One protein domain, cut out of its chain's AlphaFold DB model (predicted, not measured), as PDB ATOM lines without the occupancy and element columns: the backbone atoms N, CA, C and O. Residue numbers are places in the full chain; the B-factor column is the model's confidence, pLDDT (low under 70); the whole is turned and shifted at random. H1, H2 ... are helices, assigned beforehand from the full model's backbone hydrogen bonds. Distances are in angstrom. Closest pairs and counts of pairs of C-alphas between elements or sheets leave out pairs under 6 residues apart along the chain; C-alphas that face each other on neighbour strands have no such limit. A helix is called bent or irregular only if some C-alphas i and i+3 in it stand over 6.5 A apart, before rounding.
ATOM      1  N   ILE A   9     -42.407 -27.866 -34.617       90.00
ATOM      2  CA  ILE A   9     -41.333 -26.870 -34.708       90.00
ATOM      3  C   ILE A   9     -41.900 -25.443 -34.714       90.00
ATOM      4  O   ILE A   9     -41.411 -24.577 -33.990       90.00
ATOM      5  N   VAL A  10     -42.955 -25.191 -35.495       89.75
ATOM      6  CA  VAL A  10     -43.576 -23.859 -35.600       89.75
ATOM      7  C   VAL A  10     -44.316 -23.501 -34.310       89.75
ATOM      8  O   VAL A  10     -44.252 -22.358 -33.856       89.75
ATOM      9  N   PHE A  11     -44.965 -24.486 -33.682       88.81
ATOM     10  CA  PHE A  11     -45.579 -24.325 -32.365       88.81
ATOM     11  C   PHE A  11     -44.536 -23.981 -31.287       88.81
ATOM     12  O   PHE A  11     -44.673 -22.966 -30.603       88.81
ATOM     13  N   ALA A  12     -43.457 -24.764 -31.186       89.75
ATOM     14  CA  ALA A  12     -42.413 -24.567 -30.184       89.75
ATOM     15  C   ALA A  12     -41.713 -23.209 -30.335       89.75
ATOM     16  O   ALA A  12     -41.514 -22.509 -29.347       89.75
ATOM     17  N   ALA A  13     -41.402 -22.786 -31.564       89.44
ATOM     18  CA  ALA A  13     -40.789 -21.482 -31.813       89.44
ATOM     19  C   ALA A  13     -41.689 -20.306 -31.383       89.44
ATOM     20  O   ALA A  13     -41.196 -19.274 -30.919       89.44
ATOM     21  N   ARG A  14     -43.014 -20.445 -31.518       89.56
ATOM     22  CA  ARG A  14     -43.975 -19.426 -31.073       89.56
ATOM     23  C   ARG A  14     -44.081 -19.376 -29.559       89.56
ATOM     24  O   ARG A  14     -44.046 -18.287 -28.990       89.56
ATOM     25  N   GLU A  15     -44.216 -20.531 -28.919       90.94
ATOM     26  CA  GLU A  15     -44.303 -20.603 -27.461       90.94
ATOM     27  C   GLU A  15     -42.990 -20.163 -26.806       90.94
ATOM     28  O   GLU A  15     -43.024 -19.398 -25.847       90.94
ATOM     29  N   ALA A  16     -41.833 -20.481 -27.392       88.00
ATOM     30  CA  ALA A  16     -40.536 -20.008 -26.910       88.00
ATOM     31  C   ALA A  16     -40.457 -18.470 -26.831       88.00
ATOM     32  O   ALA A  16     -39.945 -17.929 -25.852       88.00
ATOM     33  N   LYS A  17     -41.033 -17.740 -27.800       88.19
ATOM     34  CA  LYS A  17     -41.122 -16.266 -27.736       88.19
ATOM     35  C   LYS A  17     -42.005 -15.770 -26.589       88.19
ATOM     36  O   LYS A  17     -41.754 -14.695 -26.051       88.19
ATOM     37  N   LYS A  18     -43.022 -16.539 -26.196       92.69
ATOM     38  CA  LYS A  18     -43.897 -16.222 -25.057       92.69
ATOM     39  C   LYS A  18     -43.292 -16.614 -23.711       92.69
ATOM     40  O   LYS A  18     -43.787 -16.151 -22.691       92.69
ATOM     41  N   MET A  19     -42.234 -17.428 -23.693       94.12
ATOM     42  CA  MET A  19     -41.537 -17.844 -22.470       94.12
ATOM     43  C   MET A  19     -40.532 -16.807 -21.942       94.12
ATOM     44  O   MET A  19     -39.996 -16.980 -20.849       94.12
ATOM     45  N   TRP A  20     -40.305 -15.704 -22.665       92.25
ATOM     46  CA  TRP A  20     -39.429 -14.606 -22.239       92.25
ATOM     47  C   TRP A  20     -39.631 -14.118 -20.780       92.25
ATOM     48  O   TRP A  20     -38.615 -13.953 -20.103       92.25
ATOM     49  N   PRO A  21     -40.858 -13.941 -20.232       94.69
ATOM     50  CA  PRO A  21     -41.026 -13.529 -18.837       94.69
ATOM     51  C   PRO A  21     -40.490 -14.562 -17.840       94.69
ATOM     52  O   PRO A  21     -40.004 -14.179 -16.780       94.69
ATOM     53  N   PHE A  22     -40.514 -15.858 -18.172       95.25
ATOM     54  CA  PHE A  22     -39.915 -16.887 -17.320       95.25
ATOM     55  C   PHE A  22     -38.392 -16.784 -17.324       95.25
ATOM     56  O   PHE A  22     -37.782 -16.822 -16.262       95.25
ATOM     57  N   LEU A  23     -37.779 -16.590 -18.498       94.69
ATOM     58  CA  LEU A  23     -36.331 -16.383 -18.605       94.69
ATOM     59  C   LEU A  23     -35.887 -15.138 -17.827       94.69
ATOM     60  O   LEU A  23     -34.915 -15.196 -17.077       94.69
ATOM     61  N   ALA A  24     -36.631 -14.038 -17.951       96.12
ATOM     62  CA  ALA A  24     -36.384 -12.819 -17.190       96.12
ATOM     63  C   ALA A  24     -36.531 -13.045 -15.678       96.12
ATOM     64  O   ALA A  24     -35.660 -12.643 -14.911       96.12
ATOM     65  N   GLY A  25     -37.590 -13.737 -15.248       96.69
ATOM     66  CA  GLY A  25     -37.801 -14.096 -13.846       96.69
ATOM     67  C   GLY A  25     -36.654 -14.934 -13.279       96.69
ATOM     68  O   GLY A  25     -36.117 -14.599 -12.224       96.69
ATOM     69  N   PHE A  26     -36.212 -15.966 -14.004       96.94
ATOM     70  CA  PHE A  26     -35.060 -16.778 -13.606       96.94
ATOM     71  C   PHE A  26     -33.774 -15.958 -13.510       96.94
ATOM     72  O   PHE A  26     -33.022 -16.128 -12.552       96.94
ATOM     73  N   ALA A  27     -33.535 -15.048 -14.456       97.38
ATOM     74  CA  ALA A  27     -32.366 -14.177 -14.422       97.38
ATOM     75  C   ALA A  27     -32.380 -13.245 -13.198       97.38
ATOM     76  O   ALA A  27     -31.376 -13.139 -12.499       97.38
ATOM     77  N   VAL A  28     -33.522 -12.614 -12.904       97.88
ATOM     78  CA  VAL A  28     -33.670 -11.709 -11.752       97.88
ATOM     79  C   VAL A  28     -33.486 -12.458 -10.434       97.88
ATOM     80  O   VAL A  28     -32.724 -12.009  -9.579       97.88
ATOM     81  N   VAL A  29     -34.141 -13.611 -10.272       97.88
ATOM     82  CA  VAL A  29     -34.012 -14.424  -9.054       97.88
ATOM     83  C   VAL A  29     -32.580 -14.924  -8.893       97.88
ATOM     84  O   VAL A  29     -32.012 -14.788  -7.812       97.88
ATOM     85  N   GLY A  30     -31.973 -15.445  -9.962       96.88
ATOM     86  CA  GLY A  30     -30.585 -15.900  -9.950       96.88
ATOM     87  C   GLY A  30     -29.628 -14.790  -9.524       96.88
ATOM     88  O   GLY A  30     -28.846 -14.981  -8.598       96.88
ATOM     89  N   PHE A  31     -29.753 -13.604 -10.125       97.25
ATOM     90  CA  PHE A  31     -28.947 -12.443  -9.754       97.25
ATOM     91  C   PHE A  31     -29.149 -12.036  -8.289       97.25
ATOM     92  O   PHE A  31     -28.171 -11.805  -7.578       97.25
ATOM     93  N   GLY A  32     -30.397 -11.998  -7.813       97.38
ATOM     94  CA  GLY A  32     -30.711 -11.689  -6.417       97.38
ATOM     95  C   GLY A  32     -30.068 -12.675  -5.439       97.38
ATOM     96  O   GLY A  32     -29.435 -12.256  -4.470       97.38
ATOM     97  N   VAL A  33     -30.155 -13.978  -5.723       95.94
ATOM     98  CA  VAL A  33     -29.517 -15.028  -4.913       95.94
ATOM     99  C   VAL A  33     -27.996 -14.894  -4.940       95.94
ATOM    100  O   VAL A  33     -27.363 -14.981  -3.889       95.94
ATOM    101  N   THR A  34     -27.391 -14.644  -6.105       95.75
ATOM    102  CA  THR A  34     -25.943 -14.419  -6.215       95.75
ATOM    103  C   THR A  34     -25.497 -13.242  -5.355       95.75
ATOM    104  O   THR A  34     -24.566 -13.392  -4.567       95.75
ATOM    105  N   GLN A  35     -26.175 -12.096  -5.445       94.94
ATOM    106  CA  GLN A  35     -25.849 -10.915  -4.641       94.94
ATOM    107  C   GLN A  35     -26.003 -11.183  -3.141       94.94
ATOM    108  O   GLN A  35     -25.092 -10.893  -2.369       94.94
ATOM    109  N   ALA A  36     -27.111 -11.809  -2.731       93.50
ATOM    110  CA  ALA A  36     -27.317 -12.200  -1.340       93.50
ATOM    111  C   ALA A  36     -26.203 -13.134  -0.838       93.50
ATOM    112  O   ALA A  36     -25.729 -12.983   0.284       93.50
ATOM    113  N   THR A  37     -25.746 -14.061  -1.684       89.50
ATOM    114  CA  THR A  37     -24.701 -15.034  -1.338       89.50
ATOM    115  C   THR A  37     -23.325 -14.381  -1.209       89.50
ATOM    116  O   THR A  37     -22.566 -14.735  -0.309       89.50
ATOM    117  N   LEU A  38     -23.001 -13.406  -2.066       91.75
ATOM    118  CA  LEU A  38     -21.745 -12.650  -1.991       91.75
ATOM    119  C   LEU A  38     -21.627 -11.818  -0.704       91.75
ATOM    120  O   LEU A  38     -20.516 -11.575  -0.242       91.75
ATOM    121  N   GLY A  39     -22.752 -11.411  -0.114       85.56
ATOM    122  CA  GLY A  39     -22.789 -10.684   1.157       85.56
ATOM    123  C   GLY A  39     -22.592 -11.551   2.407       85.56
ATOM    124  O   GLY A  39     -22.493 -11.002   3.502       85.56
ATOM    125  N   ILE A  40     -22.539 -12.883   2.283       89.00
ATOM    126  CA  ILE A  40     -22.432 -13.788   3.437       89.00
ATOM    127  C   ILE A  40     -21.003 -13.776   3.989       89.00
ATOM    128  O   ILE A  40     -20.070 -14.284   3.358       89.00
ATOM    129  N   THR A  41     -20.835 -13.277   5.214       85.44
ATOM    130  CA  THR A  41     -19.535 -13.240   5.896       85.44
ATOM    131  C   THR A  41     -19.236 -14.543   6.649       85.44
ATOM    132  O   THR A  41     -20.118 -15.368   6.895       85.44
ATOM    133  N   GLU A  42     -17.984 -14.754   7.068       81.62
ATOM    134  CA  GLU A  42     -17.642 -15.905   7.921       81.62
ATOM    135  C   GLU A  42     -18.351 -15.878   9.281       81.62
ATOM    136  O   GLU A  42     -18.693 -16.933   9.818       81.62
ATOM    137  N   ALA A  43     -18.605 -14.686   9.829       80.88
ATOM    138  CA  ALA A  43     -19.336 -14.536  11.083       80.88
ATOM    139  C   ALA A  43     -20.790 -15.020  10.947       80.88
ATOM    140  O   ALA A  43     -21.304 -15.677  11.854       80.88
ATOM    141  N   ASP A  44     -21.426 -14.763   9.802       83.12
ATOM    142  CA  ASP A  44     -22.789 -15.223   9.514       83.12
ATOM    143  C   ASP A  44     -22.842 -16.744   9.331       83.12
ATOM    144  O   ASP A  44     -23.768 -17.403   9.803       83.12
ATOM    145  N   LYS A  45     -21.802 -17.330   8.721       81.50
ATOM    146  CA  LYS A  45     -21.678 -18.790   8.574       81.50
ATOM    147  C   LYS A  45     -21.560 -19.490   9.926       81.50
ATOM    148  O   LYS A  45     -22.234 -20.490  10.142       81.50
ATOM    149  N   LYS A  46     -20.762 -18.944  10.854       79.88
ATOM    150  CA  LYS A  46     -20.579 -19.509  12.208       79.88
ATOM    151  C   LYS A  46     -21.852 -19.456  13.056       79.88
ATOM    152  O   LYS A  46     -22.076 -20.351  13.869       79.88
ATOM    153  N   LYS A  47     -22.685 -18.428  12.850       81.31
ATOM    154  CA  LYS A  47     -23.983 -18.247  13.525       81.31
ATOM    155  C   LYS A  47     -25.131 -19.021  12.868       81.31
ATOM    156  O   LYS A  47     -26.218 -19.094  13.436       81.31
ATOM    157  N   SER A  48     -24.922 -19.577  11.675       81.69
ATOM    158  CA  SER A  48     -25.957 -20.311  10.954       81.69
ATOM    159  C   SER A  48     -26.181 -21.684  11.580       81.69
ATOM    160  O   SER A  48     -25.315 -22.551  11.507       81.69
TER     161      SER A  48
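AT A GLANCE: This is residues 9 to 48 of the 57 residues of an uncharacterized protein of Micromonas commoda (strain RCC299 / NOUM17 / CCMP2709) (UniProt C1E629). One long helix, H2, makes the middle of a thin rod; the shorter helix H1 continues the rod at one end, set at an angle to H2, and the small helix H3 sits at the other end, turned across the line of H2. No helix folds back on H2, and the whole printed part, residues 9 to 48, stands free, with the three helices following one another along the length of the rod and H3 turned across its end. The printed part has 40 residues with three named helices in the order H1, H2, H3 and no named strand, and its class is all helix. It is extended, with a radius of gyration of the C-alphas of 17.5 A, and the C-alphas span 53 by 12 by 9 A.

HOW THE PARTS SIT: Begin with H2, residues 20 to 38, the longest helix. Go back from Trp 20 past Met 19 and you reach H1, residues 9 to 18, joined to H2 by a tight link of 1 residue. H1 and H2 meet only through their link. Go on from Leu 38 through Gly 39, Ile 40 and Thr 41 and you come to H3, residues 42 to 47, after a tight link of 3 residues. H2 and H3 are apart, with no C-alpha of the one within 8 A of the other. H1 and H3 are apart by the same measure. Look at the backbone O and N atoms inside H1, H2 and H3: every O i to N i+4 pair is within hydrogen-bond range.

IN THESE COORDINATES: Find C-alpha 20 at (-39.429, -14.606, -22.239); from there H2 runs through 19 residues to C-alpha 38 at (-21.745, -12.650, -1.991), 27.0 A from first to last C-alpha. H1 begins with Ile 9, whose C-alpha is at (-41.333, -26.870, -34.708), and its 10 residues cover 14.6 A from first to last C-alpha. H3, with 6 residues, ends at C-alpha 47, at (-23.983, -18.247, 13.525). In H3 the x value goes from -17.642 at C-alpha 42 to -23.983 at C-alpha 47, while in H2 it rises from -39.429 to -21.745. None of the three helices is bent or irregular.

THE WHOLE: The two C-alphas farthest apart are those of Val 10 and Ala 43, at 53.4 A, and the outline is a rod. From Ile 9 to Ser 48, the first and last printed residues, the C-alphas are 48.6 A apart. Residues 9 to 48 stand free: no C-alpha 8 or more residues away along the chain comes within 10 A. The printed part has no cut, and neither link is long. The mean pLDDT of the printed part is 90.8; it is 95 in H2, 90 in H1 and 81 in H3, and no printed residue is under 70.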